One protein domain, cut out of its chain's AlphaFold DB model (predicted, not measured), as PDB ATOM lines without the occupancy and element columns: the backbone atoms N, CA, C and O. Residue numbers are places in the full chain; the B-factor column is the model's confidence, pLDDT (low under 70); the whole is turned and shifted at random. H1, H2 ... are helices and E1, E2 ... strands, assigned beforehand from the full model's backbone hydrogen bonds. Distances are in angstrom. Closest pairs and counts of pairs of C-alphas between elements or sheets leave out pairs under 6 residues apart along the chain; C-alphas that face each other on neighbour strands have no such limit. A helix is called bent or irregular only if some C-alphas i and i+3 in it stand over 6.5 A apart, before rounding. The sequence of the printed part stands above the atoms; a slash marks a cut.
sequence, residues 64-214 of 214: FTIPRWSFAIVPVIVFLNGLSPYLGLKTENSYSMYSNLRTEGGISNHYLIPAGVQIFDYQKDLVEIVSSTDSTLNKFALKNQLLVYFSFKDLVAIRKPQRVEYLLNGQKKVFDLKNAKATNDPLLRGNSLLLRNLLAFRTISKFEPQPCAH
ATOM      1  N   PHE A  64     -32.899   8.294  78.379       53.38
ATOM      2  CA  PHE A  64     -32.227   7.302  77.581       53.38
ATOM      3  C   PHE A  64     -31.418   8.111  76.569       53.38
ATOM      4  O   PHE A  64     -31.874   8.437  75.476       53.38
ATOM      5  N   THR A  65     -30.210   8.504  76.969       61.47
ATOM      6  CA  THR A  65     -29.157   8.985  76.081       61.47
ATOM      7  C   THR A  65     -28.668   7.796  75.272       61.47
ATOM      8  O   THR A  65     -27.520   7.379  75.378       61.47
ATOM      9  N   ILE A  66     -29.564   7.203  74.480       63.19
ATOM     10  CA  ILE A  66     -29.132   6.341  73.399       63.19
ATOM     11  C   ILE A  66     -28.508   7.300  72.385       63.19
ATOM     12  O   ILE A  66     -29.175   8.247  71.948       63.19
ATOM     13  N   PRO A  67     -27.214   7.148  72.073       71.19
ATOM     14  CA  PRO A  67     -26.546   8.043  71.148       71.19
ATOM     15  C   PRO A  67     -27.325   8.104  69.835       71.19
ATOM     16  O   PRO A  67     -27.687   7.064  69.304       71.19
ATOM     17  N   ARG A  68     -27.563   9.293  69.270       72.62
ATOM     18  CA  ARG A  68     -28.397   9.454  68.058       72.62
ATOM     19  C   ARG A  68     -27.982   8.545  66.885       72.62
ATOM     20  O   ARG A  68     -28.827   8.191  66.071       72.62
ATOM     21  N   TRP A  69     -26.712   8.130  66.819       78.88
ATOM     22  CA  TRP A  69     -26.199   7.197  65.810       78.88
ATOM     23  C   TRP A  69     -26.753   5.771  65.937       78.88
ATOM     24  O   TRP A  69     -26.818   5.058  64.939       78.88
ATOM     25  N   SER A  70     -27.216   5.349  67.117       80.06
ATOM     26  CA  SER A  70     -27.815   4.025  67.308       80.06
ATOM     27  C   SER A  70     -29.089   3.842  66.479       80.06
ATOM     28  O   SER A  70     -29.365   2.742  66.009       80.06
ATOM     29  N   PHE A  71     -29.846   4.922  66.250       84.12
ATOM     30  CA  PHE A  71     -31.031   4.904  65.393       84.12
ATOM     31  C   PHE A  71     -30.676   4.709  63.917       84.12
ATOM     32  O   PHE A  71     -31.515   4.238  63.156       84.12
ATOM     33  N   ALA A  72     -29.437   5.012  63.514       88.19
ATOM     34  CA  ALA A  72     -28.958   4.760  62.159       88.19
ATOM     35  C   ALA A  72     -28.541   3.296  61.938       88.19
ATOM     36  O   ALA A  72     -28.511   2.851  60.794       88.19
ATOM     37  N   ILE A  73     -28.279   2.521  63.000       90.94
ATOM     38  CA  ILE A  73     -27.826   1.125  62.883       90.94
ATOM     39  C   ILE A  73     -28.847   0.282  62.113       90.94
ATOM     40  O   ILE A  73     -28.477  -0.431  61.183       90.94
ATOM     41  N   VAL A  74     -30.131   0.370  62.470       90.25
ATOM     42  CA  VAL A  74     -31.180  -0.448  61.842       90.25
ATOM     43  C   VAL A  74     -31.337  -0.121  60.348       90.25
ATOM     44  O   VAL A  74     -31.221  -1.051  59.547       90.25
ATOM     45  N   PRO A  75     -31.514   1.150  59.928       92.31
ATOM     46  CA  PRO A  75     -31.524   1.512  58.510       92.31
ATOM     47  C   PRO A  75     -30.273   1.060  57.754       92.31
ATOM     48  O   PRO A  75     -30.388   0.556  56.641       92.31
ATOM     49  N   VAL A  76     -29.087   1.188  58.359       93.88
ATOM     50  CA  VAL A  76     -27.828   0.760  57.734       93.88
ATOM     51  C   VAL A  76     -27.807  -0.754  57.528       93.88
ATOM     52  O   VAL A  76     -27.485  -1.209  56.435       93.88
ATOM     53  N   ILE A  77     -28.199  -1.551  58.524       92.50
ATOM     54  CA  ILE A  77     -28.264  -3.016  58.389       92.50
ATOM     55  C   ILE A  77     -29.266  -3.421  57.304       92.50
ATOM     56  O   ILE A  77     -28.974  -4.300  56.492       92.50
ATOM     57  N   VAL A  78     -30.433  -2.775  57.262       91.69
ATOM     58  CA  VAL A  78     -31.456  -3.011  56.233       91.69
ATOM     59  C   VAL A  78     -30.914  -2.680  54.843       91.69
ATOM     60  O   VAL A  78     -31.053  -3.481  53.919       91.69
ATOM     61  N   PHE A  79     -30.236  -1.543  54.705       93.19
ATOM     62  CA  PHE A  79     -29.609  -1.132  53.454       93.19
ATOM     63  C   PHE A  79     -28.534  -2.129  53.001       93.19
ATOM     64  O   PHE A  79     -28.554  -2.581  51.858       93.19
ATOM     65  N   LEU A  80     -27.647  -2.558  53.905       93.38
ATOM     66  CA  LEU A  80     -26.616  -3.562  53.618       93.38
ATOM     67  C   LEU A  80     -27.216  -4.928  53.239       93.38
ATOM     68  O   LEU A  80     -26.691  -5.624  52.368       93.38
ATOM     69  N   ASN A  81     -28.341  -5.309  53.846       93.62
ATOM     70  CA  ASN A  81     -29.081  -6.513  53.479       93.62
ATOM     71  C   ASN A  81     -29.624  -6.422  52.041       93.62
ATOM     72  O   ASN A  81     -29.454  -7.365  51.270       93.62
ATOM     73  N   GLY A  82     -30.208  -5.280  51.664       91.88
ATOM     74  CA  GLY A  82     -30.664  -5.028  50.294       91.88
ATOM     75  C   GLY A  82     -29.524  -4.947  49.274       91.88
ATOM     76  O   GLY A  82     -29.700  -5.352  48.129       91.88
ATOM     77  N   LEU A  83     -28.340  -4.486  49.691       93.38
ATOM     78  CA  LEU A  83     -27.155  -4.388  48.834       93.38
ATOM     79  C   LEU A  83     -26.440  -5.740  48.627       93.38
ATOM     80  O   LEU A  83     -25.650  -5.894  47.698       93.38
ATOM     81  N   SER A  84     -26.720  -6.736  49.473       94.69
ATOM     82  CA  SER A  84     -26.003  -8.021  49.506       94.69
ATOM     83  C   SER A  84     -25.910  -8.757  48.153       94.69
ATOM     84  O   SER A  84     -24.806  -9.195  47.813       94.69
ATOM     85  N   PRO A  85     -26.978  -8.864  47.337       93.88
ATOM     86  CA  PRO A  85     -26.907  -9.529  46.033       93.88
ATOM     87  C   PRO A  85     -25.940  -8.838  45.067       93.88
ATOM     88  O   PRO A  85     -25.181  -9.501  44.360       93.88
ATOM     89  N   TYR A  86     -25.908  -7.504  45.092       94.12
ATOM     90  CA  TYR A  86     -25.054  -6.685  44.230       94.12
ATOM     91  C   TYR A  86     -23.581  -6.730  44.625       94.12
ATOM     92  O   TYR A  86     -22.718  -6.510  43.785       94.12
ATOM     93  N   LEU A  87     -23.284  -7.035  45.890       95.12
ATOM     94  CA  LEU A  87     -21.912  -7.230  46.359       95.12
ATOM     95  C   LEU A  87     -21.391  -8.647  46.101       95.12
ATOM     96  O   LEU A  87     -20.208  -8.886  46.320       95.12
ATOM     97  N   GLY A  88     -22.238  -9.579  45.656       94.38
ATOM     98  CA  GLY A  88     -21.851 -10.981  45.496       94.38
ATOM     99  C   GLY A  88     -21.947 -11.792  46.795       94.38
ATOM    100  O   GLY A  88     -21.304 -12.829  46.920       94.38
ATOM    101  N   LEU A  89     -22.737 -11.326  47.776       95.31
ATOM    102  CA  LEU A  89     -23.037 -12.025  49.035       95.31
ATOM    103  C   LEU A  89     -24.321 -12.858  48.881       95.31
ATOM    104  O   LEU A  89     -24.508 -13.504  47.861       95.31
ATOM    105  N   LYS A  90     -25.224 -12.861  49.863       94.19
ATOM    106  CA  LYS A  90     -26.475 -13.631  49.821       94.19
ATOM    107  C   LYS A  90     -27.476 -13.120  48.782       94.19
ATOM    108  O   LYS A  90     -27.589 -11.913  48.566       94.19
ATOM    109  N   THR A  91     -28.263 -14.042  48.232       92.44
ATOM    110  CA  THR A  91     -29.415 -13.735  47.362       92.44
ATOM    111  C   THR A  91     -30.746 -14.157  47.976       92.44
ATOM    112  O   THR A  91     -31.778 -13.557  47.682       92.44
ATOM    113  N   GLU A  92     -30.727 -15.098  48.919       89.88
ATOM    114  CA  GLU A  92     -31.880 -15.487  49.729       89.88
ATOM    115  C   GLU A  92     -31.903 -14.717  51.056       89.88
ATOM    116  O   GLU A  92     -30.862 -14.324  51.590       89.88
ATOM    117  N   ASN A  93     -33.101 -14.448  51.582       86.50
ATOM    118  CA  ASN A  93     -33.328 -13.572  52.738       86.50
ATOM    119  C   ASN A  93     -32.694 -12.175  52.568       86.50
ATOM    120  O   ASN A  93     -32.248 -11.546  53.541       86.50
ATOM    121  N   SER A  94     -32.611 -11.725  51.314       85.44
ATOM    122  CA  SER A  94     -32.319 -10.351  50.920       85.44
ATOM    123  C   SER A  94     -33.626  -9.662  50.526       85.44
ATOM    124  O   SER A  94     -34.528 -10.312  49.993       85.44
ATOM    125  N   TYR A  95     -33.758  -8.356  50.759       80.94
ATOM    126  CA  TYR A  95     -34.991  -7.629  50.407       80.94
ATOM    127  C   TYR A  95     -35.367  -7.725  48.915       80.94
ATOM    128  O   TYR A  95     -36.542  -7.627  48.569       80.94
ATOM    129  N   SER A  96     -34.401  -7.956  48.026       75.44
ATOM    130  CA  SER A  96     -34.628  -8.072  46.582       75.44
ATOM    131  C   SER A  96     -35.085  -9.459  46.119       75.44
ATOM    132  O   SER A  96     -35.397  -9.628  44.941       75.44
ATOM    133  N   MET A  97     -35.128 -10.457  47.003       74.19
ATOM    134  CA  MET A  97     -35.481 -11.848  46.681       74.19
ATOM    135  C   MET A  97     -36.830 -11.976  45.950       74.19
ATOM    136  O   MET A  97     -36.983 -12.837  45.089       74.19
ATOM    137  N   TYR A  98     -37.767 -11.060  46.209       67.38
ATOM    138  CA  TYR A  98     -39.108 -11.042  45.614       67.38
ATOM    139  C   TYR A  98     -39.195 -10.419  44.208       67.38
ATOM    140  O   TYR A  98     -40.282 -10.356  43.643       67.38
ATOM    141  N   SER A  99     -38.088  -9.930  43.637       68.69
ATOM    142  CA  SER A  99     -38.121  -9.045  42.457       68.69
ATOM    143  C   SER A  99     -37.701  -9.680  41.122       68.69
ATOM    144  O   SER A  99     -37.413  -8.957  40.176       68.69
ATOM    145  N   ASN A 100     -37.630 -11.015  41.010       85.44
ATOM    146  CA  ASN A 100     -37.024 -11.712  39.852       85.44
ATOM    147  C   ASN A 100     -35.586 -11.222  39.524       85.44
ATOM    148  O   ASN A 100     -35.036 -11.484  38.455       85.44
ATOM    149  N   LEU A 101     -34.946 -10.498  40.449       88.69
ATOM    150  CA  LEU A 101     -33.577 -10.020  40.315       88.69
ATOM    151  C   LEU A 101     -32.646 -11.224  40.268       88.69
ATOM    152  O   LEU A 101     -32.739 -12.065  41.151       88.69
ATOM    153  N   ARG A 102     -31.754 -11.301  39.286       91.00
ATOM    154  CA  ARG A 102     -30.712 -12.322  39.133       91.00
ATOM    155  C   ARG A 102     -29.358 -11.641  39.129       91.00
ATOM    156  O   ARG A 102     -29.155 -10.728  38.336       91.00
ATOM    157  N   THR A 103     -28.472 -12.094  40.009       93.56
ATOM    158  CA  THR A 103     -27.094 -11.593  40.170       93.56
ATOM    159  C   THR A 103     -26.062 -12.728  40.194       93.56
ATOM    160  O   THR A 103     -24.864 -12.490  40.312       93.56
ATOM    161  N   GLU A 104     -26.514 -13.980  40.105       94.38
ATOM    162  CA  GLU A 104     -25.680 -15.169  40.243       94.38
ATOM    163  C   GLU A 104     -25.043 -15.619  38.919       94.38
ATOM    164  O   GLU A 104     -25.633 -15.473  37.847       94.38
ATOM    165  N   GLY A 105     -23.864 -16.244  38.987       93.00
ATOM    166  CA  GLY A 105     -23.159 -16.770  37.812       93.00
ATOM    167  C   GLY A 105     -22.458 -15.708  36.966       93.00
ATOM    168  O   GLY A 105     -22.298 -15.896  35.763       93.00
ATOM    169  N   GLY A 106     -22.092 -14.569  37.565       92.38
ATOM    170  CA  GLY A 106     -21.428 -13.468  36.859       92.38
ATOM    171  C   GLY A 106     -22.345 -12.679  35.920       92.38
ATOM    172  O   GLY A 106     -21.856 -11.928  35.078       92.38
ATOM    173  N   ILE A 107     -23.664 -12.827  36.059       91.94
ATOM    174  CA  ILE A 107     -24.658 -12.068  35.299       91.94
ATOM    175  C   ILE A 107     -25.558 -11.278  36.239       91.94
ATOM    176  O   ILE A 107     -25.885 -11.738  37.326       91.94
ATOM    177  N   SER A 108     -25.964 -10.086  35.808       92.62
ATOM    178  CA  SER A 108     -26.929  -9.247  36.514       92.62
ATOM    179  C   SER A 108     -28.016  -8.834  35.536       92.62
ATOM    180  O   SER A 108     -27.698  -8.287  34.481       92.62
ATOM    181  N   ASN A 109     -29.282  -9.084  35.869       91.75
ATOM    182  CA  ASN A 109     -30.410  -8.548  35.100       91.75
ATOM    183  C   ASN A 109     -30.834  -7.145  35.577       91.75
ATOM    184  O   ASN A 109     -31.808  -6.589  35.068       91.75
ATOM    185  N   HIS A 110     -30.109  -6.555  36.534       91.38
ATOM    186  CA  HIS A 110     -30.359  -5.194  36.987       91.38
ATOM    187  C   HIS A 110     -29.795  -4.176  35.992       91.38
ATOM    188  O   HIS A 110     -28.587  -4.111  35.780       91.38
ATOM    189  N   TYR A 111     -30.661  -3.320  35.443       90.44
ATOM    190  CA  TYR A 111     -30.298  -2.367  34.387       90.44
ATOM    191  C   TYR A 111     -29.129  -1.435  34.759       90.44
ATOM    192  O   TYR A 111     -28.251  -1.184  33.943       90.44
ATOM    193  N   LEU A 112     -29.100  -0.941  36.003       92.25
ATOM    194  CA  LEU A 112     -28.089   0.027  36.460       92.25
ATOM    195  C   LEU A 112     -26.870  -0.602  37.145       92.25
ATOM    196  O   LEU A 112     -25.872   0.082  37.346       92.25
ATOM    197  N   ILE A 113     -26.962  -1.864  37.574       92.06
ATOM    198  CA  ILE A 113     -25.944  -2.482  38.434       92.06
ATOM    199  C   ILE A 113     -25.434  -3.733  37.722       92.06
ATOM    200  O   ILE A 113     -26.056  -4.794  37.833       92.06
ATOM    201  N   PRO A 114     -24.329  -3.627  36.965       93.19
ATOM    202  CA  PRO A 114     -23.765  -4.768  36.264       93.19
ATOM    203  C   PRO A 114     -23.118  -5.743  37.253       93.19
ATOM    204  O   PRO A 114     -22.689  -5.362  38.342       93.19
ATOM    205  N   ALA A 115     -22.981  -7.006  36.845       92.62
ATOM    206  CA  ALA A 115     -22.365  -8.045  37.676       92.62
ATOM    207  C   ALA A 115     -20.914  -7.722  38.079       92.62
ATOM    208  O   ALA A 115     -20.463  -8.152  39.132       92.62
ATOM    209  N   GLY A 116     -20.201  -6.912  37.288       92.50
ATOM    210  CA  GLY A 116     -18.822  -6.502  37.578       92.50
ATOM    211  C   GLY A 116     -18.644  -5.633  38.831       92.50
ATOM    212  O   GLY A 116     -17.512  -5.411  39.239       92.50
ATOM    213  N   VAL A 117     -19.729  -5.144  39.447       92.69
ATOM    214  CA  VAL A 117     -19.676  -4.408  40.727       92.69
ATOM    215  C   VAL A 117     -19.534  -5.359  41.924       92.69
ATOM    216  O   VAL A 117     -19.175  -4.922  43.017       92.69
ATOM    217  N   GLN A 118     -19.791  -6.657  41.736       94.31
ATOM    218  CA  GLN A 118     -19.651  -7.649  42.795       94.31
ATOM    219  C   GLN A 118     -18.203  -7.707  43.286       94.31
ATOM    220  O   GLN A 118     -17.280  -7.988  42.528       94.31
ATOM    221  N   ILE A 119     -18.027  -7.438  44.579       95.62
ATOM    222  CA  ILE A 119     -16.718  -7.432  45.242       95.62
ATOM    223  C   ILE A 119     -16.371  -8.843  45.733       95.62
ATOM    224  O   ILE A 119     -15.203  -9.218  45.792       95.62
ATOM    225  N   PHE A 120     -17.389  -9.630  46.091       95.88
ATOM    226  CA  PHE A 120     -17.236 -10.991  46.588       95.88
ATOM    227  C   PHE A 120     -17.617 -12.017  45.520       95.88
ATOM    228  O   PHE A 120     -18.629 -11.884  44.840       95.88
ATOM    229  N   ASP A 121     -16.853 -13.103  45.438       94.88
ATOM    230  CA  ASP A 121     -17.060 -14.153  44.434       94.88
ATOM    231  C   ASP A 121     -18.067 -15.242  44.870       94.88
ATOM    232  O   ASP A 121     -18.209 -16.252  44.180       94.88
ATOM    233  N   TYR A 122     -18.790 -15.096  45.994       95.50
ATOM    234  CA  TYR A 122     -19.610 -16.205  46.515       95.50
ATOM    235  C   TYR A 122     -20.721 -16.650  45.560       95.50
ATOM    236  O   TYR A 122     -21.083 -17.820  45.590       95.50
ATOM    237  N   GLN A 123     -21.243 -15.753  44.718       94.44
ATOM    238  CA  GLN A 123     -22.297 -16.046  43.734       94.44
ATOM    239  C   GLN A 123     -21.773 -16.492  42.361       94.44
ATOM    240  O   GLN A 123     -22.571 -16.813  41.478       94.44
ATOM    241  N   LYS A 124     -20.456 -16.454  42.140       94.44
ATOM    242  CA  LYS A 124     -19.855 -16.566  40.805       94.44
ATOM    243  C   LYS A 124     -19.929 -17.972  40.238       94.44
ATOM    244  O   LYS A 124     -20.232 -18.147  39.063       94.44
ATOM    245  N   ASP A 125     -19.670 -18.956  41.089       96.06
ATOM    246  CA  ASP A 125     -19.610 -20.349  40.682       96.06
ATOM    247  C   ASP A 125     -20.977 -21.014  40.810       96.06
ATOM    248  O   ASP A 125     -21.552 -21.096  41.901       96.06
ATOM    249  N   LEU A 126     -21.473 -21.535  39.689       96.75
ATOM    250  CA  LEU A 126     -22.720 -22.282  39.621       96.75
ATOM    251  C   LEU A 126     -22.452 -23.771  39.431       96.75
ATOM    252  O   LEU A 126     -21.580 -24.200  38.670       96.75
ATOM    253  N   VAL A 127     -23.256 -24.557  40.130       97.75
ATOM    254  CA  VAL A 127     -23.260 -26.008  40.108       97.75
ATOM    255  C   VAL A 127     -24.571 -26.492  39.535       97.75
ATOM    256  O   VAL A 127     -25.648 -26.205  40.055       97.75
ATOM    257  N   GLU A 128     -24.458 -27.303  38.501       97.44
ATOM    258  CA  GLU A 128     -25.549 -28.112  37.997       97.44
ATOM    259  C   GLU A 128     -25.372 -29.543  38.486       97.44
ATOM    260  O   GLU A 128     -24.359 -30.173  38.197       97.44
ATOM    261  N   ILE A 129     -26.356 -30.087  39.196       97.19
ATOM    262  CA  ILE A 129     -26.337 -31.505  39.558       97.19
ATOM    263  C   ILE A 129     -26.896 -32.299  38.379       97.19
ATOM    264  O   ILE A 129     -28.032 -32.076  37.969       97.19
ATOM    265  N   VAL A 130     -26.103 -33.233  37.857       97.06
ATOM    266  CA  VAL A 130     -26.506 -34.143  36.775       97.06
ATOM    267  C   VAL A 130     -27.182 -35.377  37.363       97.06
ATOM    268  O   VAL A 130     -28.242 -35.793  36.907       97.06
ATOM    269  N   SER A 131     -26.576 -35.962  38.396       96.88
ATOM    270  CA  SER A 131     -27.137 -37.099  39.124       96.88
ATOM    271  C   SER A 131     -26.535 -37.206  40.523       96.88
ATOM    272  O   SER A 131     -25.426 -36.738  40.789       96.88
ATOM    273  N   SER A 132     -27.276 -37.815  41.446       96.94
ATOM    274  CA  SER A 132     -26.813 -38.034  42.816       96.94
ATOM    275  C   SER A 132     -27.432 -39.288  43.415       96.94
ATOM    276  O   SER A 132     -28.601 -39.588  43.181       96.94
ATOM    277  N   THR A 133     -26.667 -39.981  44.258       96.75
ATOM    278  CA  THR A 133     -27.182 -41.079  45.090       96.75
ATOM    279  C   THR A 133     -28.085 -40.589  46.227       96.75
ATOM    280  O   THR A 133     -28.907 -41.346  46.730       96.75
ATOM    281  N   ASP A 134     -27.918 -39.338  46.668       97.06
ATOM    282  CA  ASP A 134     -28.798 -38.711  47.663       97.06
ATOM    283  C   ASP A 134     -30.047 -38.125  46.994       97.06
ATOM    284  O   ASP A 134     -29.946 -37.374  46.020       97.06
ATOM    285  N   SER A 135     -31.219 -38.433  47.554       96.12
ATOM    286  CA  SER A 135     -32.517 -38.050  46.993       96.12
ATOM    287  C   SER A 135     -32.775 -36.543  47.017       96.12
ATOM    288  O   SER A 135     -33.474 -36.037  46.141       96.12
ATOM    289  N   THR A 136     -32.215 -35.801  47.978       94.19
ATOM    290  CA  THR A 136     -32.379 -34.342  48.060       94.19
ATOM    291  C   THR A 136     -31.579 -33.664  46.961       94.19
ATOM    292  O   THR A 136     -32.117 -32.841  46.230       94.19
ATOM    293  N   LEU A 137     -30.317 -34.060  46.795       95.25
ATOM    294  CA  LEU A 137     -29.465 -33.565  45.718       95.25
ATOM    295  C   LEU A 137     -30.023 -33.938  44.338       95.25
ATOM    296  O   LEU A 137     -30.046 -33.106  43.435       95.25
ATOM    297  N   ASN A 138     -30.554 -35.155  44.189       96.19
ATOM    298  CA  ASN A 138     -31.136 -35.608  42.928       96.19
ATOM    299  C   ASN A 138     -32.409 -34.830  42.538       96.19
ATOM    300  O   ASN A 138     -32.700 -34.680  41.355       96.19
ATOM    301  N   LYS A 139     -33.153 -34.266  43.505       95.19
ATOM    302  CA  LYS A 139     -34.300 -33.391  43.202       95.19
ATOM    303  C   LYS A 139     -33.891 -32.135  42.433       95.19
ATOM    304  O   LYS A 139     -34.669 -31.701  41.591       95.19
ATOM    305  N   PHE A 140     -32.710 -31.565  42.680       94.69
ATOM    306  CA  PHE A 140     -32.249 -30.391  41.926       94.69
ATOM    307  C   PHE A 140     -31.981 -30.730  40.456       94.69
ATOM    308  O   PHE A 140     -32.352 -29.949  39.581       94.69
ATOM    309  N   ALA A 141     -31.433 -31.922  40.186       93.69
ATOM    310  CA  ALA A 141     -31.260 -32.434  38.827       93.69
ATOM    311  C   ALA A 141     -32.614 -32.576  38.113       93.69
ATOM    312  O   ALA A 141     -32.815 -32.032  37.030       93.69
ATOM    313  N   LEU A 142     -33.587 -33.216  38.772       93.88
ATOM    314  CA  LEU A 142     -34.939 -33.410  38.230       93.88
ATOM    315  C   LEU A 142     -35.689 -32.091  37.994       93.88
ATOM    316  O   LEU A 142     -36.484 -31.986  37.065       93.88
ATOM    317  N   LYS A 143     -35.441 -31.081  38.832       91.62
ATOM    318  CA  LYS A 143     -36.066 -29.757  38.730       91.62
ATOM    319  C   LYS A 143     -35.330 -28.794  37.797       91.62
ATOM    320  O   LYS A 143     -35.779 -27.661  37.661       91.62
ATOM    321  N   ASN A 144     -34.230 -29.209  37.160       91.19
ATOM    322  CA  ASN A 144     -33.388 -28.336  36.333       91.19
ATOM    323  C   ASN A 144     -32.954 -27.058  37.072       91.19
ATOM    324  O   ASN A 144     -33.008 -25.953  36.527       91.19
ATOM    325  N   GLN A 145     -32.540 -27.218  38.329       93.38
ATOM    326  CA  GLN A 145     -32.086 -26.121  39.175       93.38
ATOM    327  C   GLN A 145     -30.561 -26.110  39.288       93.38
ATOM    328  O   GLN A 145     -29.917 -27.147  39.450       93.38
ATOM    329  N   LEU A 146     -29.999 -24.910  39.229       95.06
ATOM    330  CA  LEU A 146     -28.611 -24.604  39.525       95.06
ATOM    331  C   LEU A 146     -28.492 -24.155  40.982       95.06
ATOM    332  O   LEU A 146     -29.384 -23.511  41.546       95.06
ATOM    333  N   LEU A 147     -27.357 -24.485  41.579       95.94
ATOM    334  CA  LEU A 147     -26.981 -24.093  42.926       95.94
ATOM    335  C   LEU A 147     -25.739 -23.219  42.861       95.94
ATOM    336  O   LEU A 147     -24.837 -23.477  42.074       95.94
ATOM    337  N   VAL A 148     -25.639 -22.239  43.745       96.50
ATOM    338  CA  VAL A 148     -24.354 -21.590  44.004       96.50
ATOM    339  C   VAL A 148     -23.406 -22.614  44.643       96.50
ATOM    340  O   VAL A 148     -23.818 -23.374  45.528       96.50
ATOM    341  N   TYR A 149     -22.138 -22.653  44.215       96.56
ATOM    342  CA  TYR A 149     -21.147 -23.628  44.691       96.56
ATOM    343  C   TYR A 149     -21.009 -23.626  46.218       96.56
ATOM    344  O   TYR A 149     -20.877 -24.687  46.831       96.56
ATOM    345  N   PHE A 150     -21.133 -22.451  46.841       96.00
ATOM    346  CA  PHE A 150     -21.182 -22.300  48.293       96.00
ATOM    347  C   PHE A 150     -22.262 -23.191  48.933       96.00
ATOM    348  O   PHE A 150     -21.938 -24.019  49.785       96.00
ATOM    349  N   SER A 151     -23.518 -23.088  48.484       95.50
ATOM    350  CA  SER A 151     -24.636 -23.892  49.002       95.50
ATOM    351  C   SER A 151     -24.478 -25.377  48.680       95.50
ATOM    352  O   SER A 151     -24.770 -26.231  49.518       95.50
ATOM    353  N   PHE A 152     -23.982 -25.705  47.482       96.81
ATOM    354  CA  PHE A 152     -23.703 -27.089  47.094       96.81
ATOM    355  C   PHE A 152     -22.706 -27.758  48.049       96.81
ATOM    356  O   PHE A 152     -22.942 -28.874  48.515       96.81
ATOM    357  N   LYS A 153     -21.621 -27.057  48.387       96.00
ATOM    358  CA  LYS A 153     -20.589 -27.540  49.306       96.00
ATOM    359  C   LYS A 153     -21.161 -27.878  50.687       96.00
ATOM    360  O   LYS A 153     -20.845 -28.934  51.232       96.00
ATOM    361  N   ASP A 154     -22.043 -27.038  51.226       94.88
ATOM    362  CA  ASP A 154     -22.707 -27.316  52.504       94.88
ATOM    363  C   ASP A 154     -23.662 -28.513  52.419       94.88
ATOM    364  O   ASP A 154     -23.675 -29.359  53.317       94.88
ATOM    365  N   LEU A 155     -24.415 -28.643  51.323       95.31
ATOM    366  CA  LEU A 155     -25.302 -29.788  51.117       95.31
ATOM    367  C   LEU A 155     -24.526 -31.109  51.051       95.31
ATOM    368  O   LEU A 155     -24.940 -32.082  51.682       95.31
ATOM    369  N   VAL A 156     -23.393 -31.150  50.344       96.62
ATOM    370  CA  VAL A 156     -22.536 -32.345  50.273       96.62
ATOM    371  C   VAL A 156     -21.934 -32.675  51.640       96.62
ATOM    372  O   VAL A 156     -21.998 -33.832  52.060       96.62
ATOM    373  N   ALA A 157     -21.420 -31.680  52.369       95.31
ATOM    374  CA  ALA A 157     -20.841 -31.879  53.699       95.31
ATOM    375  C   ALA A 157     -21.861 -32.431  54.715       95.31
ATOM    376  O   ALA A 157     -21.531 -33.299  55.528       95.31
ATOM    377  N   ILE A 158     -23.107 -31.950  54.652       94.31
ATOM    378  CA  ILE A 158     -24.197 -32.365  55.546       94.31
ATOM    379  C   ILE A 158     -24.746 -33.742  55.152       94.31
ATOM    380  O   ILE A 158     -24.886 -34.613  56.010       94.31
ATOM    381  N   ARG A 159     -25.075 -33.948  53.869       95.50
ATOM    382  CA  ARG A 159     -25.764 -35.162  53.391       95.50
ATOM    383  C   ARG A 159     -24.828 -36.347  53.184       95.50
ATOM    384  O   ARG A 159     -25.271 -37.482  53.314       95.50
ATOM    385  N   LYS A 160     -23.552 -36.093  52.877       95.56
ATOM    386  CA  LYS A 160     -22.522 -37.111  52.598       95.56
ATOM    387  C   LYS A 160     -23.000 -38.170  51.582       95.56
ATOM    388  O   LYS A 160     -22.975 -39.362  51.894       95.56
ATOM    389  N   PRO A 161     -23.447 -37.754  50.379       96.44
ATOM    390  CA  PRO A 161     -23.854 -38.685  49.324       96.44
ATOM    391  C   PRO A 161     -22.704 -39.631  48.965       96.44
ATOM    392  O   PRO A 161     -21.542 -39.237  49.031       96.44
ATOM    393  N   GLN A 162     -23.008 -40.862  48.543       96.62
ATOM    394  CA  GLN A 162     -21.971 -41.793  48.084       96.62
ATOM    395  C   GLN A 162     -21.311 -41.300  46.795       96.62
ATOM    396  O   GLN A 162     -20.087 -41.340  46.692       96.62
ATOM    397  N   ARG A 163     -22.114 -40.809  45.842       96.75
ATOM    398  CA  ARG A 163     -21.635 -40.266  44.570       96.75
ATOM    399  C   ARG A 163     -22.530 -39.138  44.071       96.75
ATOM    400  O   ARG A 163     -23.756 -39.222  44.174       96.75
ATOM    401  N   VAL A 164     -21.910 -38.101  43.512       97.31
ATOM    402  CA  VAL A 164     -22.593 -36.982  42.846       97.31
ATOM    403  C   VAL A 164     -21.846 -36.624  41.573       97.31
ATOM    404  O   VAL A 164     -20.644 -36.360  41.611       97.31
ATOM    405  N   GLU A 165     -22.558 -36.580  40.454       97.69
ATOM    406  CA  GLU A 165     -22.051 -36.040  39.195       97.69
ATOM    407  C   GLU A 165     -22.617 -34.641  39.000       97.69
ATOM    408  O   GLU A 165     -23.829 -34.431  39.088       97.69
ATOM    409  N   TYR A 166     -21.740 -33.672  38.760       97.62
ATOM    410  CA  TYR A 166     -22.133 -32.273  38.661       97.62
ATOM    411  C   TYR A 166     -21.277 -31.516  37.645       97.62
ATOM    412  O   TYR A 166     -20.151 -31.912  37.341       97.62
ATOM    413  N   LEU A 167     -21.810 -30.422  37.108       97.62
ATOM    414  CA  LEU A 167     -21.070 -29.469  36.289       97.62
ATOM    415  C   LEU A 167     -20.767 -28.241  37.141       97.62
ATOM    416  O   LEU A 167     -21.688 -27.614  37.655       97.62
ATOM    417  N   LEU A 168     -19.493 -27.890  37.281       96.81
ATOM    418  CA  LEU A 168     -19.071 -26.627  37.881       96.81
ATOM    419  C   LEU A 168     -18.744 -25.653  36.753       96.81
ATOM    420  O   LEU A 168     -17.779 -25.882  36.025       96.81
ATOM    421  N   ASN A 169     -19.552 -24.606  36.584       94.00
ATOM    422  CA  ASN A 169     -19.430 -23.662  35.466       94.00
ATOM    423  C   ASN A 169     -19.321 -24.384  34.101       94.00
ATOM    424  O   ASN A 169     -18.488 -24.046  33.264       94.00
ATOM    425  N   GLY A 170     -20.111 -25.448  33.913       92.81
ATOM    426  CA  GLY A 170     -20.109 -26.282  32.703       92.81
ATOM    427  C   GLY A 170     -19.038 -27.383  32.655       92.81
ATOM    428  O   GLY A 170     -19.132 -28.281  31.822       92.81
ATOM    429  N   GLN A 171     -18.054 -27.387  33.558       96.69
ATOM    430  CA  GLN A 171     -17.029 -28.435  33.605       96.69
ATOM    431  C   GLN A 171     -17.501 -29.643  34.412       96.69
ATOM    432  O   GLN A 171     -17.824 -29.521  35.597       96.69
ATOM    433  N   LYS A 172     -17.494 -30.828  33.792       97.19
ATOM    434  CA  LYS A 172     -17.920 -32.069  34.446       97.19
ATOM    435  C   LYS A 172     -16.960 -32.477  35.562       97.19
ATOM    436  O   LYS A 172     -15.761 -32.628  35.345       97.19
ATOM    437  N   LYS A 173     -17.517 -32.696  36.752       96.75
ATOM    438  CA  LYS A 173     -16.830 -33.178  37.951       96.75
ATOM    439  C   LYS A 173     -17.638 -34.296  38.603       96.75
ATOM    440  O   LYS A 173     -18.855 -34.396  38.448       96.75
ATOM    441  N   VAL A 174     -16.936 -35.155  39.331       96.19
ATOM    442  CA  VAL A 174     -17.535 -36.264  40.074       96.19
ATOM    443  C   VAL A 174     -17.007 -36.224  41.494       96.19
ATOM    444  O   VAL A 174     -15.801 -36.160  41.715       96.19
ATOM    445  N   PHE A 175     -17.924 -36.256  42.448       95.88
ATOM    446  CA  PHE A 175     -17.626 -36.463  43.854       95.88
ATOM    447  C   PHE A 175     -17.927 -37.920  44.212       95.88
ATOM    448  O   PHE A 175     -19.012 -38.416  43.908       95.88
ATOM    449  N   ASP A 176     -16.980 -38.583  44.874       95.88
ATOM    450  CA  ASP A 176     -17.132 -39.929  45.429       95.88
ATOM    451  C   ASP A 176     -16.695 -39.924  46.898       95.88
ATOM    452  O   ASP A 176     -15.594 -39.480  47.225       95.88
ATOM    453  N   LEU A 177     -17.550 -40.425  47.790       94.56
ATOM    454  CA  LEU A 177     -17.331 -40.349  49.234       94.56
ATOM    455  C   LEU A 177     -16.088 -41.115  49.703       94.56
ATOM    456  O   LEU A 177     -15.443 -40.693  50.666       94.56
ATOM    457  N   LYS A 178     -15.756 -42.248  49.071       92.81
ATOM    458  CA  LYS A 178     -14.595 -43.058  49.468       92.81
ATOM    459  C   LYS A 178     -13.312 -42.312  49.120       92.81
ATOM    460  O   LYS A 178     -12.461 -42.123  49.989       92.81
ATOM    461  N   ASN A 179     -13.232 -41.813  47.888       92.06
ATOM    462  CA  ASN A 179     -12.086 -41.038  47.416       92.06
ATOM    463  C   ASN A 179     -11.950 -39.709  48.171       92.06
ATOM    464  O   ASN A 179     -10.846 -39.322  48.551       92.06
ATOM    465  N   ALA A 180     -13.068 -39.041  48.460       91.12
ATOM    466  CA  ALA A 180     -13.089 -37.774  49.184       91.12
ATOM    467  C   ALA A 180     -12.585 -37.902  50.629       91.12
ATOM    468  O   ALA A 180     -11.877 -37.023  51.117       91.12
ATOM    469  N   LYS A 181     -12.904 -39.006  51.321       91.06
ATOM    470  CA  LYS A 181     -12.359 -39.286  52.662       91.06
ATOM    471  C   LYS A 181     -10.856 -39.544  52.623       91.06
ATOM    472  O   LYS A 181     -10.148 -39.053  53.494       91.06
ATOM    473  N   ALA A 182     -10.383 -40.282  51.620       88.81
ATOM    474  CA  ALA A 182      -8.961 -40.584  51.462       88.81
ATOM    475  C   ALA A 182      -8.127 -39.332  51.136       88.81
ATOM    476  O   ALA A 182      -7.023 -39.175  51.643       88.81
ATOM    477  N   THR A 183      -8.672 -38.423  50.323       89.44
ATOM    478  CA  THR A 183      -7.994 -37.192  49.874       89.44
ATOM    479  C   THR A 183      -8.280 -35.967  50.746       89.44
ATOM    480  O   THR A 183      -7.696 -34.910  50.522       89.44
ATOM    481  N   ASN A 184      -9.149 -36.099  51.755       87.69
ATOM    482  CA  ASN A 184      -9.619 -35.002  52.603       87.69
ATOM    483  C   ASN A 184     -10.197 -33.829  51.783       87.69
ATOM    484  O   ASN A 184      -9.820 -32.666  51.969       87.69
ATOM    485  N   ASP A 185     -11.107 -34.165  50.864       90.44
ATOM    486  CA  ASP A 185     -11.730 -33.239  49.918       90.44
ATOM    487  C   ASP A 185     -12.390 -32.040  50.641       90.44
ATOM    488  O   ASP A 185     -13.166 -32.236  51.589       90.44
ATOM    489  N   PRO A 186     -12.136 -30.790  50.200       89.75
ATOM    490  CA  PRO A 186     -12.782 -29.592  50.737       89.75
ATOM    491  C   PRO A 186     -14.316 -29.649  50.791       89.75
ATOM    492  O   PRO A 186     -14.913 -29.004  51.659       89.75
ATOM    493  N   LEU A 187     -14.966 -30.415  49.907       92.38
ATOM    494  CA  LEU A 187     -16.417 -30.608  49.895       92.38
ATOM    495  C   LEU A 187     -16.944 -31.299  51.158       92.38
ATOM    496  O   LEU A 187     -18.084 -31.060  51.544       92.38
ATOM    497  N   LEU A 188     -16.127 -32.105  51.844       91.38
ATOM    498  CA  LEU A 188     -16.519 -32.750  53.102       91.38
ATOM    499  C   LEU A 188     -16.441 -31.815  54.309       91.38
ATOM    500  O   LEU A 188     -17.107 -32.063  55.315       91.38
ATOM    501  N   ARG A 189     -15.634 -30.750  54.226       89.56
ATOM    502  CA  ARG A 189     -15.481 -29.785  55.323       89.56
ATOM    503  C   ARG A 189     -16.633 -28.786  55.384       89.56
ATOM    504  O   ARG A 189     -16.914 -28.270  56.460       89.56
ATOM    505  N   GLY A 190     -17.296 -28.520  54.257       89.56
ATOM    506  CA  GLY A 190     -18.334 -27.491  54.188       89.56
ATOM    507  C   GLY A 190     -17.769 -26.075  54.348       89.56
ATOM    508  O   GLY A 190     -16.553 -25.846  54.273       89.56
ATOM    509  N   ASN A 191     -18.653 -25.105  54.532       94.00
ATOM    510  CA  ASN A 191     -18.293 -23.738  54.894       94.00
ATOM    511  C   ASN A 191     -18.297 -23.556  56.416       94.00
ATOM    512  O   ASN A 191     -18.810 -24.384  57.171       94.00
ATOM    513  N   SER A 192     -17.700 -22.460  56.887       94.25
ATOM    514  CA  SER A 192     -17.732 -22.138  58.313       94.25
ATOM    515  C   SER A 192     -19.168 -21.858  58.770       94.25
ATOM    516  O   SER A 192     -19.990 -21.331  58.017       94.25
ATOM    517  N   LEU A 193     -19.470 -22.180  60.029       92.31
ATOM    518  CA  LEU A 193     -20.813 -22.013  60.596       92.31
ATOM    519  C   LEU A 193     -21.313 -20.565  60.509       92.31
ATOM    520  O   LEU A 193     -22.482 -20.333  60.215       92.31
ATOM    521  N   LEU A 194     -20.415 -19.599  60.724       93.81
ATOM    522  CA  LEU A 194     -20.734 -18.176  60.625       93.81
ATOM    523  C   LEU A 194     -21.181 -17.805  59.206       93.81
ATOM    524  O   LEU A 194     -22.221 -17.174  59.039       93.81
ATOM    525  N   LEU A 195     -20.421 -18.230  58.192       93.81
ATOM    526  CA  LEU A 195     -20.749 -17.937  56.799       93.81
ATOM    527  C   LEU A 195     -22.044 -18.624  56.381       93.81
ATOM    528  O   LEU A 195     -22.859 -17.993  55.728       93.81
ATOM    529  N   ARG A 196     -22.277 -19.868  56.807       91.69
ATOM    530  CA  ARG A 196     -23.517 -20.593  56.498       91.69
ATOM    531  C   ARG A 196     -24.765 -19.917  57.075       91.69
ATOM    532  O   ARG A 196     -25.830 -19.986  56.475       91.69
ATOM    533  N   ASN A 197     -24.642 -19.260  58.229       90.38
ATOM    534  CA  ASN A 197     -25.751 -18.520  58.837       90.38
ATOM    535  C   ASN A 197     -25.948 -17.131  58.212       90.38
ATOM    536  O   ASN A 197     -27.059 -16.607  58.220       90.38
ATOM    537  N   LEU A 198     -24.877 -16.518  57.699       92.25
ATOM    538  CA  LEU A 198     -24.920 -15.179  57.112       92.25
ATOM    539  C   LEU A 198     -25.273 -15.199  55.617       92.25
ATOM    540  O   LEU A 198     -25.930 -14.278  55.130       92.25
ATOM    541  N   LEU A 199     -24.826 -16.227  54.894       94.75
ATOM    542  CA  LEU A 199     -24.922 -16.348  53.445       94.75
ATOM    543  C   LEU A 199     -25.897 -17.461  53.061       94.75
ATOM    544  O   LEU A 199     -25.576 -18.644  53.148       94.75
ATOM    545  N   ALA A 200     -27.077 -17.054  52.601       93.19
ATOM    546  CA  ALA A 200     -28.074 -17.934  52.012       93.19
ATOM    547  C   ALA A 200     -28.245 -17.593  50.528       93.19
ATOM    548  O   ALA A 200     -28.275 -16.421  50.137       93.19
ATOM    549  N   PHE A 201     -28.363 -18.613  49.691       93.81
ATOM    550  CA  PHE A 201     -28.498 -18.441  48.251       93.81
ATOM    551  C   PHE A 201     -29.697 -19.226  47.774       93.81
ATOM    552  O   PHE A 201     -29.790 -20.430  48.021       93.81
ATOM    553  N   ARG A 202     -30.557 -18.545  47.022       91.75
ATOM    554  CA  ARG A 202     -31.694 -19.192  46.384       91.75
ATOM    555  C   ARG A 202     -31.198 -20.130  45.284       91.75
ATOM    556  O   ARG A 202     -30.138 -19.930  44.689       91.75
ATOM    557  N   THR A 203     -32.008 -21.126  44.963       92.31
ATOM    558  CA  THR A 203     -31.795 -21.946  43.769       92.31
ATOM    559  C   THR A 203     -32.167 -21.182  42.509       92.31
ATOM    560  O   THR A 203     -33.139 -20.431  42.516       92.31
ATOM    561  N   ILE A 204     -31.455 -21.432  41.416       92.06
ATOM    562  CA  ILE A 204     -31.666 -20.742  40.140       92.06
ATOM    563  C   ILE A 204     -32.268 -21.735  39.148       92.06
ATOM    564  O   ILE A 204     -31.749 -22.831  38.974       92.06
ATOM    565  N   SER A 205     -33.366 -21.386  38.493       90.88
ATOM    566  CA  SER A 205     -33.921 -22.173  37.393       90.88
ATOM    567  C   SER A 205     -33.056 -22.020  36.143       90.88
ATOM    568  O   SER A 205     -32.584 -20.927  35.826       90.88
ATOM    569  N   LYS A 206     -32.882 -23.102  35.381       89.94
ATOM    570  CA  LYS A 206     -32.319 -23.008  34.025       89.94
ATOM    571  C   LYS A 206     -33.275 -22.357  33.022       89.94
ATOM    572  O   LYS A 206     -32.832 -21.915  31.968       89.94
ATOM    573  N   PHE A 207     -34.567 -22.319  33.332       86.25
ATOM    574  CA  PHE A 207     -35.585 -21.679  32.506       86.25
ATOM    575  C   PHE A 207     -35.734 -20.202  32.870       86.25
ATOM    576  O   PHE A 207     -35.715 -19.856  34.053       86.25
ATOM    577  N   GLU A 208     -35.936 -19.371  31.851       80.69
ATOM    578  CA  GLU A 208     -36.327 -17.967  31.983       80.69
ATOM    579  C   GLU A 208     -37.795 -17.787  31.543       80.69
ATOM    580  O   GLU A 208     -38.218 -18.446  30.587       80.69
ATOM    581  N   PRO A 209     -38.576 -16.898  32.187       80.69
ATOM    582  CA  PRO A 209     -38.213 -16.119  33.376       80.69
ATOM    583  C   PRO A 209     -38.074 -17.006  34.623       80.69
ATOM    584  O   PRO A 209     -38.692 -18.072  34.700       80.69
ATOM    585  N   GLN A 210     -37.271 -16.580  35.607       83.31
ATOM    586  CA  GLN A 210     -37.127 -17.351  36.845       83.31
ATOM    587  C   GLN A 210     -38.490 -17.484  37.550       83.31
ATOM    588  O   GLN A 210     -39.174 -16.481  37.775       83.31
ATOM    589  N   PRO A 211     -38.904 -18.708  37.916       80.00
ATOM    590  CA  PRO A 211     -40.137 -18.914  38.655       80.00
ATOM    591  C   PRO A 211     -39.982 -18.421  40.096       80.00
ATOM    592  O   PRO A 211     -38.916 -18.542  40.703       80.00
ATOM    593  N   CYS A 212     -41.075 -17.933  40.682       70.62
ATOM    594  CA  CYS A 212     -41.145 -17.694  42.120       70.62
ATOM    595  C   CYS A 212     -41.039 -19.044  42.845       70.62
ATOM    596  O   CYS A 212     -41.935 -19.879  42.716       70.62
ATOM    597  N   ALA A 213     -39.954 -19.280  43.581       66.06
ATOM    598  CA  ALA A 213     -39.718 -20.554  44.251       66.06
ATOM    599  C   ALA A 213     -39.130 -20.330  45.645       66.06
ATOM    600  O   ALA A 213     -37.934 -20.075  45.743       66.06
ATOM    601  N   HIS A 214     -39.965 -20.461  46.684       59.19
ATOM    602  CA  HIS A 214     -39.601 -20.469  48.107       59.19
ATOM    603  C   HIS A 214     -40.544 -21.388  48.884       59.19
ATOM    604  O   HIS A 214     -41.762 -21.326  48.605       59.19
TER     605      HIS A 214
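AT A GLANCE: This is residues 64 to 214 of the 214 residues of an uncharacterized protein of Chitinophagaceae bacterium (UniProt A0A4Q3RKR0). A small, strongly twisted four-stranded sheet with H4 over one face and H3 beside its strands makes one end; at the other end H1 reaches away as an arm, and residues 64 to 77 stick out. Between them lie long loops, residues 99 to 125 and 199 to 214, while H5, H6 and H7 follow beyond E4. The printed part has 151 residues, with seven named helices and four named strands in the order H1 H2 E1 H3 E2 H4 E3 E4 H5 H6 H7; the class is mixed, helices and strands. The sheet's order is E2 E1 E3 E4, antiparallel throughout. The whole is only just compact, close to loose, with a radius of gyration of the C-alphas of 17.6 A, and elongated, spanning 60 by 36 by 26 A.

IN THESE COORDINATES: Find E1 at C-alpha 126, (-22.720, -22.282, 39.621); it runs 16.6 A to residue 132. E2 is residues 145 to 148, 10.2 A; E3, 163 to 168, 15.4 A; E4, 171 to 176, 16.5 A. H3 is residues 135 to 142, 10.2 A, and H4 149 to 159, 15.2 A. H5 is residues 177 to 183, H6 186 to 189, and H7 193 to 198, ending at (-24.920, -15.179, 57.112). Look back to C-alpha 70 at (-27.815, 4.025, 67.308) for H1, residues 70 to 87, 24.5 A, with a kink of 37 degrees near residue 81. H1 is irregular, C-alphas 82 and 85 being 7.2 A apart, as is H2, residues 95 to 98, its end C-alphas 7.2 A apart.

HOW THE PARTS SIT: In the sheet, look for N 127 and O 147 at 2.7 A between E2 and E1, N 130 and O 165 at 2.8 A between E1 and E3, and N 173 and O 166 at 2.8 A in the hairpin E3 and E4. H4 is on the sheet at a height of 9.5 A, along E1 at 4 degrees on the local plane. E2, H4 and E3 form a split strand-helix-strand unit, E1 lying between its strands, with a right-handed crossover. H3 is on the sheet, only just at its level, at a height of 3.7 A. H6 touches H4, closest at the C-alphas of Leu 188 and Ala 157, 4.4 A. H1 touches H2 with residues 81 to 85 alone, closest at the C-alphas of Gly 82 and Tyr 95, 5.0 A. Every O i to N i+4 pair is within hydrogen-bond range in H4, H5 and H7, against 10 of 14 in H1 and 2 of 4 in H3; H2 and H6 are too short for one.

THE WHOLE: The C-alphas of Phe 64 and Asn 179 are the two farthest apart, 60.4 A. The printed part has no cut, and the link from H2 to E1 is long, 27 residues. Residues 204 to 205 pair antiparallel with residues 145 to 146 of E2. The model's pLDDT is under 70 at residues 64 to 66, 98 to 99 and 213 to 214.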